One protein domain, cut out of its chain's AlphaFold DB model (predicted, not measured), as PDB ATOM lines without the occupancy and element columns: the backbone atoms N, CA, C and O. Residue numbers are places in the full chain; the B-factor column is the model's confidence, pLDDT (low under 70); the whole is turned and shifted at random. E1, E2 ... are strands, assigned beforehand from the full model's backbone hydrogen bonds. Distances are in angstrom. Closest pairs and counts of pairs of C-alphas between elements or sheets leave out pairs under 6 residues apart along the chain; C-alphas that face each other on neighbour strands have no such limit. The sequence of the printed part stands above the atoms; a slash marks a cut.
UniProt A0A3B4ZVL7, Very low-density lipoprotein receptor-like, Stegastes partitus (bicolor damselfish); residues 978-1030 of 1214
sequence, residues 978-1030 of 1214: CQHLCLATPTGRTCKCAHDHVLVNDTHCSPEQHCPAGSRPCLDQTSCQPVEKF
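Overview. This is residues 978 to 1030 of the 1214 residues of the protein "Very low-density lipoprotein receptor-like" of Stegastes partitus (bicolor damselfish) (UniProt A0A3B4ZVL7). Three small two-stranded hairpins, E1 with E2, E3 with E4 and E5 with E6, follow one another along a loose rod, with few contacts from one hairpin to the next. E3 and E4 are nearest the middle, and the other two hairpins lie toward the opposite ends. The printed part has 53 residues, with no named helix and six strands, E1 to E6 in chain order; each hairpin is an antiparallel sheet of two strands. The class is all strand, though named elements hold only 25 of the 53 residues. The radius of gyration of the C-alphas is 13.1 A and the spans are 40 by 18 by 15 A.

Arrangement. Start with E1, residues 981 to 985, and E2, residues 988 to 992: this hairpin is antiparallel at 149 degrees, with N 983 and O 990 2.9 A apart, within hydrogen-bond range. Next, E3, residues 997 to 1001, and E4, residues 1004 to 1007, form a hairpin at 144 degrees, with N 998 and O 1006 at 2.8 A. The closest C-alphas of E2 and E3 are those of Lys 992 and Leu 999, 6.9 A apart. E2 and E4 are only just apart, at 8.1 A. Last, E5, residues 1015 to 1017, and E6, residues 1024 to 1026, form a hairpin at 148 degrees, with N 1016 and O 1025 at 2.9 A. E4 and E5 are apart.

Along the chain. Find C-alpha 981 at (149.665, 129.177, 121.795); from there E1 runs 12.9 A. E2 covers 13.6 A, E3 11.9 A and E4 10.6 A. E5 and E6 each cover 7.0 A, and E6 ends at C-alpha 1026, (170.378, 117.044, 129.463).

Size, cuts and confidence. The C-alphas of Thr 987 and Glu 1028 are the two farthest apart, at 42.0 A. The printed part has no cut, and no link is long. Look for pLDDT under 70 at 14 residues, among them 1008 to 1014 and 1019 to 1022; the mean of the printed part is 77.8.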
ATOM      1  N   CYS A 978     149.548 133.363 116.055       88.44
ATOM      2  CA  CYS A 978     150.510 132.949 117.077       88.44
ATOM      3  C   CYS A 978     151.237 131.664 116.653       88.44
ATOM      4  O   CYS A 978     150.602 130.687 116.265       88.44
ATOM      5  N   GLN A 979     152.565 131.622 116.798       86.62
ATOM      6  CA  GLN A 979     153.358 130.450 116.398       86.62
ATOM      7  C   GLN A 979     153.088 129.194 117.247       86.62
ATOM      8  O   GLN A 979     153.136 128.093 116.710       86.62
ATOM      9  N   HIS A 980     152.847 129.343 118.554       88.44
ATOM     10  CA  HIS A 980     152.598 128.222 119.471       88.44
ATOM     11  C   HIS A 980     151.180 128.295 120.059       88.44
ATOM     12  O   HIS A 980     150.270 127.652 119.545       88.44
ATOM     13  N   LEU A 981     150.957 129.095 121.106       90.06
ATOM     14  CA  LEU A 981     149.665 129.177 121.795       90.06
ATOM     15  C   LEU A 981     149.038 130.559 121.607       90.06
ATOM     16  O   LEU A 981     149.699 131.571 121.847       90.06
ATOM     17  N   CYS A 982     147.760 130.604 121.236       92.31
ATOM     18  CA  CYS A 982     146.949 131.816 121.270       92.31
ATOM     19  C   CYS A 982     145.950 131.741 122.421       92.31
ATOM     20  O   CYS A 982     145.129 130.828 122.482       92.31
ATOM     21  N   LEU A 983     146.032 132.706 123.335       92.94
ATOM     22  CA  LEU A 983     145.201 132.778 124.530       92.94
ATOM     23  C   LEU A 983     144.306 134.017 124.408       92.94
ATOM     24  O   LEU A 983     144.793 135.122 124.157       92.94
ATOM     25  N   ALA A 984     142.991 133.832 124.518       91.81
ATOM     26  CA  ALA A 984     142.022 134.914 124.368       91.81
ATOM     27  C   ALA A 984     141.937 135.770 125.641       91.81
ATOM     28  O   ALA A 984     141.976 135.248 126.753       91.81
ATOM     29  N   THR A 985     141.759 137.080 125.490       90.50
ATOM     30  CA  THR A 985     141.589 138.012 126.616       90.50
ATOM     31  C   THR A 985     140.372 138.913 126.378       90.50
ATOM     32  O   THR A 985     139.976 139.100 125.225       90.50
ATOM     33  N   PRO A 986     139.773 139.533 127.416       87.19
ATOM     34  CA  PRO A 986     138.612 140.416 127.246       87.19
ATOM     35  C   PRO A 986     138.859 141.627 126.328       87.19
ATOM     36  O   PRO A 986     137.910 142.265 125.877       87.19
ATOM     37  N   THR A 987     140.126 141.960 126.066       86.00
ATOM     38  CA  THR A 987     140.566 143.057 125.193       86.00
ATOM     39  C   THR A 987     141.114 142.587 123.839       86.00
ATOM     40  O   THR A 987     141.356 143.425 122.970       86.00
ATOM     41  N   GLY A 988     141.286 141.277 123.618       88.06
ATOM     42  CA  GLY A 988     141.776 140.719 122.358       88.06
ATOM     43  C   GLY A 988     142.375 139.317 122.493       88.06
ATOM     44  O   GLY A 988     141.666 138.341 122.739       88.06
ATOM     45  N   ARG A 989     143.687 139.207 122.260       91.44
ATOM     46  CA  ARG A 989     144.459 137.962 122.372       91.44
ATOM     47  C   ARG A 989     145.905 138.233 122.781       91.44
ATOM     48  O   ARG A 989     146.444 139.298 122.492       91.44
ATOM     49  N   THR A 990     146.556 137.224 123.337       91.81
ATOM     50  CA  THR A 990     147.994 137.199 123.637       91.81
ATOM     51  C   THR A 990     148.603 135.907 123.105       91.81
ATOM     52  O   THR A 990     148.048 134.831 123.337       91.81
ATOM     53  N   CYS A 991     149.747 135.987 122.428       90.88
ATOM     54  CA  CYS A 991     150.505 134.790 122.073       90.88
ATOM     55  C   CYS A 991     151.388 134.360 123.250       90.88
ATOM     56  O   CYS A 991     152.042 135.199 123.869       90.88
ATOM     57  N   LYS A 992     151.444 133.058 123.538       89.44
ATOM     58  CA  LYS A 992     152.364 132.471 124.521       89.44
ATOM     59  C   LYS A 992     153.167 131.344 123.874       89.44
ATOM     60  O   LYS A 992     152.698 130.664 122.960       89.44
ATOM     61  N   CYS A 993     154.397 131.168 124.330       86.81
ATOM     62  CA  CYS A 993     155.302 130.140 123.833       86.81
ATOM     63  C   CYS A 993     155.301 128.922 124.765       86.81
ATOM     64  O   CYS A 993     155.027 129.056 125.958       86.81
ATOM     65  N   ALA A 994     155.622 127.744 124.222       83.38
ATOM     66  CA  ALA A 994     155.992 126.586 125.030       83.38
ATOM     67  C   ALA A 994     157.198 126.905 125.933       83.38
ATOM     68  O   ALA A 994     158.013 127.763 125.604       83.38
ATOM     69  N   HIS A 995     157.307 126.195 127.053       73.31
ATOM     70  CA  HIS A 995     158.283 126.419 128.131       73.31
ATOM     71  C   HIS A 995     159.771 126.463 127.740       73.31
ATOM     72  O   HIS A 995     160.576 126.994 128.499       73.31
ATOM     73  N   ASP A 996     160.145 125.903 126.591       69.06
ATOM     74  CA  ASP A 996     161.505 125.899 126.049       69.06
ATOM     75  C   ASP A 996     161.770 127.031 125.033       69.06
ATOM     76  O   ASP A 996     162.847 127.094 124.437       69.06
ATOM     77  N   HIS A 997     160.809 127.946 124.844       80.31
ATOM     78  CA  HIS A 997     160.883 129.073 123.913       80.31
ATOM     79  C   HIS A 997     160.433 130.404 124.548       80.31
ATOM     80  O   HIS A 997     159.396 130.482 125.203       80.31
ATOM     81  N   VAL A 998     161.142 131.493 124.235       80.06
ATOM     82  CA  VAL A 998     160.748 132.872 124.579       80.06
ATOM     83  C   VAL A 998     160.005 133.523 123.412       80.06
ATOM     84  O   VAL A 998     160.327 133.280 122.247       80.06
ATOM     85  N   LEU A 999     159.040 134.390 123.721       81.88
ATOM     86  CA  LEU A 999     158.379 135.266 122.753       81.88
ATOM     87  C   LEU A 999     159.334 136.410 122.354       81.88
ATOM     88  O   LEU A 999     159.737 137.200 123.204       81.88
ATOM     89  N   VAL A1000     159.717 136.486 121.076       79.12
ATOM     90  CA  VAL A1000     160.667 137.493 120.543       79.12
ATOM     91  C   VAL A1000     159.936 138.713 119.989       79.12
ATOM     92  O   VAL A1000     160.323 139.849 120.244       79.12
ATOM     93  N   ASN A1001     158.866 138.448 119.244       76.25
ATOM     94  CA  ASN A1001     157.890 139.412 118.744       76.25
ATOM     95  C   ASN A1001     156.512 138.945 119.225       76.25
ATOM     96  O   ASN A1001     156.355 137.748 119.459       76.25
ATOM     97  N   ASP A1002     155.495 139.813 119.233       76.75
ATOM     98  CA  ASP A1002     154.121 139.542 119.719       76.75
ATOM     99  C   ASP A1002     153.399 138.308 119.119       76.75
ATOM    100  O   ASP A1002     152.288 137.981 119.534       76.75
ATOM    101  N   THR A1003     154.002 137.633 118.134       83.62
ATOM    102  CA  THR A1003     153.525 136.410 117.468       83.62
ATOM    103  C   THR A1003     154.535 135.256 117.394       83.62
ATOM    104  O   THR A1003     154.119 134.123 117.151       83.62
ATOM    105  N   HIS A1004     155.842 135.497 117.585       85.62
ATOM    106  CA  HIS A1004     156.913 134.561 117.201       85.62
ATOM    107  C   HIS A1004     157.770 134.123 118.395       85.62
ATOM    108  O   HIS A1004     158.280 134.949 119.152       85.62
ATOM    109  N   CYS A1005     158.001 132.818 118.496       85.62
ATOM    110  CA  CYS A1005     158.744 132.142 119.554       85.62
ATOM    111  C   CYS A1005     160.148 131.721 119.080       85.62
ATOM    112  O   CYS A1005     160.314 131.275 117.945       85.62
ATOM    113  N   SER A1006     161.169 131.809 119.936       78.75
ATOM    114  CA  SER A1006     162.512 131.257 119.674       78.75
ATOM    115  C   SER A1006     163.027 130.448 120.867       78.75
ATOM    116  O   SER A1006     162.752 130.866 121.991       78.75
ATOM    117  N   PRO A1007     163.806 129.366 120.664       74.62
ATOM    118  CA  PRO A1007     164.350 128.565 121.762       74.62
ATOM    119  C   PRO A1007     165.123 129.407 122.781       74.62
ATOM    120  O   PRO A1007     165.920 130.269 122.400       74.62
ATOM    121  N   GLU A1008     164.905 129.163 124.072       61.62
ATOM    122  CA  GLU A1008     165.553 129.940 125.128       61.62
ATOM    123  C   GLU A1008     166.998 129.479 125.387       61.62
ATOM    124  O   GLU A1008     167.262 128.311 125.659       61.62
ATOM    125  N   GLN A1009     167.957 130.413 125.358       57.91
ATOM    126  CA  GLN A1009     169.382 130.121 125.590       57.91
ATOM    127  C   GLN A1009     169.785 130.074 127.081       57.91
ATOM    128  O   GLN A1009     170.972 130.153 127.394       57.91
ATOM    129  N   HIS A1010     168.832 129.941 128.013       61.38
ATOM    130  CA  HIS A1010     169.134 129.831 129.449       61.38
ATOM    131  C   HIS A1010     169.836 128.516 129.826       61.38
ATOM    132  O   HIS A1010     170.576 128.481 130.810       61.38
ATOM    133  N   CYS A1011     169.642 127.453 129.042       65.19
ATOM    134  CA  CYS A1011     170.268 126.152 129.262       65.19
ATOM    135  C   CYS A1011     171.454 125.921 128.302       65.19
ATOM    136  O   CYS A1011     171.386 126.310 127.132       65.19
ATOM    137  N   PRO A1012     172.554 125.280 128.750       67.06
ATOM    138  CA  PRO A1012     173.689 124.974 127.881       67.06
ATOM    139  C   PRO A1012     173.301 124.010 126.748       67.06
ATOM    140  O   PRO A1012     172.455 123.129 126.916       67.06
ATOM    141  N   ALA A1013     173.948 124.160 125.589       63.69
ATOM    142  CA  ALA A1013     173.644 123.384 124.386       63.69
ATOM    143  C   ALA A1013     173.696 121.864 124.651       63.69
ATOM    144  O   ALA A1013     174.736 121.341 125.052       63.69
ATOM    145  N   GLY A1014     172.575 121.175 124.413       66.19
ATOM    146  CA  GLY A1014     172.375 119.765 124.780       66.19
ATOM    147  C   GLY A1014     171.509 119.538 126.029       66.19
ATOM    148  O   GLY A1014     171.332 118.396 126.437       66.19
ATOM    149  N   SER A1015     170.936 120.589 126.624       71.50
ATOM    150  CA  SER A1015     169.977 120.497 127.738       71.50
ATOM    151  C   SER A1015     168.723 121.346 127.497       71.50
ATOM    152  O   SER A1015     168.768 122.313 126.736       71.50
ATOM    153  N   ARG A1016     167.606 120.974 128.134       69.62
ATOM    154  CA  ARG A1016     166.320 121.696 128.113       69.62
ATOM    155  C   ARG A1016     165.960 122.172 129.529       69.62
ATOM    156  O   ARG A1016     166.374 121.523 130.495       69.62
ATOM    157  N   PRO A1017     165.203 123.274 129.674       73.19
ATOM    158  CA  PRO A1017     164.667 123.686 130.967       73.19
ATOM    159  C   PRO A1017     163.553 122.736 131.419       73.19
ATOM    160  O   PRO A1017     162.749 122.283 130.603       73.19
ATOM    161  N   CYS A1018     163.474 122.481 132.722       72.88
ATOM    162  CA  CYS A1018     162.277 121.926 133.352       72.88
ATOM    163  C   CYS A1018     161.129 122.958 133.297       72.88
ATOM    164  O   CYS A1018     161.361 124.170 133.248       72.88
ATOM    165  N   LEU A1019     159.877 122.495 133.332       69.00
ATOM    166  CA  LEU A1019     158.664 123.324 133.201       69.00
ATOM    167  C   LEU A1019     158.461 124.313 134.368       69.00
ATOM    168  O   LEU A1019     157.660 125.246 134.276       69.00
ATOM    169  N   ASP A1020     159.191 124.141 135.470       64.81
ATOM    170  CA  ASP A1020     159.260 125.085 136.585       64.81
ATOM    171  C   ASP A1020     160.235 126.257 136.363       64.81
ATOM    172  O   ASP A1020     160.192 127.211 137.148       64.81
ATOM    173  N   GLN A1021     161.074 126.185 135.323       65.06
ATOM    174  CA  GLN A1021     162.172 127.099 134.986       65.06
ATOM    175  C   GLN A1021     163.257 127.256 136.077       65.06
ATOM    176  O   GLN A1021     163.999 128.236 136.065       65.06
ATOM    177  N   THR A1022     163.393 126.310 137.020       64.62
ATOM    178  CA  THR A1022     164.425 126.378 138.083       64.62
ATOM    179  C   THR A1022     165.685 125.570 137.777       64.62
ATOM    180  O   THR A1022     166.744 125.841 138.346       64.62
ATOM    181  N   SER A1023     165.595 124.587 136.877       70.81
ATOM    182  CA  SER A1023     166.709 123.702 136.525       70.81
ATOM    183  C   SER A1023     166.712 123.325 135.038       70.81
ATOM    184  O   SER A1023     165.683 123.359 134.367       70.81
ATOM    185  N   CYS A1024     167.898 122.988 134.523       77.31
ATOM    186  CA  CYS A1024     168.110 122.471 133.170       77.31
ATOM    187  C   CYS A1024     168.603 121.024 133.264       77.31
ATOM    188  O   CYS A1024     169.581 120.772 133.972       77.31
ATOM    189  N   GLN A1025     168.001 120.098 132.516       79.31
ATOM    190  CA  GLN A1025     168.481 118.714 132.404       79.31
ATOM    191  C   GLN A1025     168.929 118.407 130.957       79.31
ATOM    192  O   GLN A1025     168.316 118.903 130.008       79.31
ATOM    193  N   PRO A1026     170.008 117.623 130.757       76.12
ATOM    194  CA  PRO A1026     170.378 117.044 129.463       76.12
ATOM    195  C   PRO A1026     169.198 116.409 128.716       76.12
ATOM    196  O   PRO A1026     168.301 115.848 129.344       76.12
ATOM    197  N   VAL A1027     169.194 116.460 127.381       71.44
ATOM    198  CA  VAL A1027     168.084 115.911 126.572       71.44
ATOM    199  C   VAL A1027     167.903 114.405 126.804       71.44
ATOM    200  O   VAL A1027     166.778 113.923 126.784       71.44
ATOM    201  N   GLU A1028     168.978 113.672 127.102       70.81
ATOM    202  CA  GLU A1028     168.959 112.231 127.396       70.81
ATOM    203  C   GLU A1028     168.314 111.875 128.750       70.81
ATOM    204  O   GLU A1028     168.185 110.694 129.074       70.81
ATOM    205  N   LYS A1029     167.939 112.879 129.555       72.69
ATOM    206  CA  LYS A1029     167.200 112.699 130.811       72.69
ATOM    207  C   LYS A1029     165.697 112.922 130.702       72.69
ATOM    208  O   LYS A1029     164.976 112.530 131.604       72.69
ATOM    209  N   PHE A1030     165.222 113.516 129.612       69.56
ATOM    210  CA  PHE A1030     163.793 113.545 129.326       69.56
ATOM    211  C   PHE A1030     163.390 112.175 128.771       69.56
ATOM    212  O   PHE A1030     164.067 111.646 127.885       69.56
TER     213      PHE A1030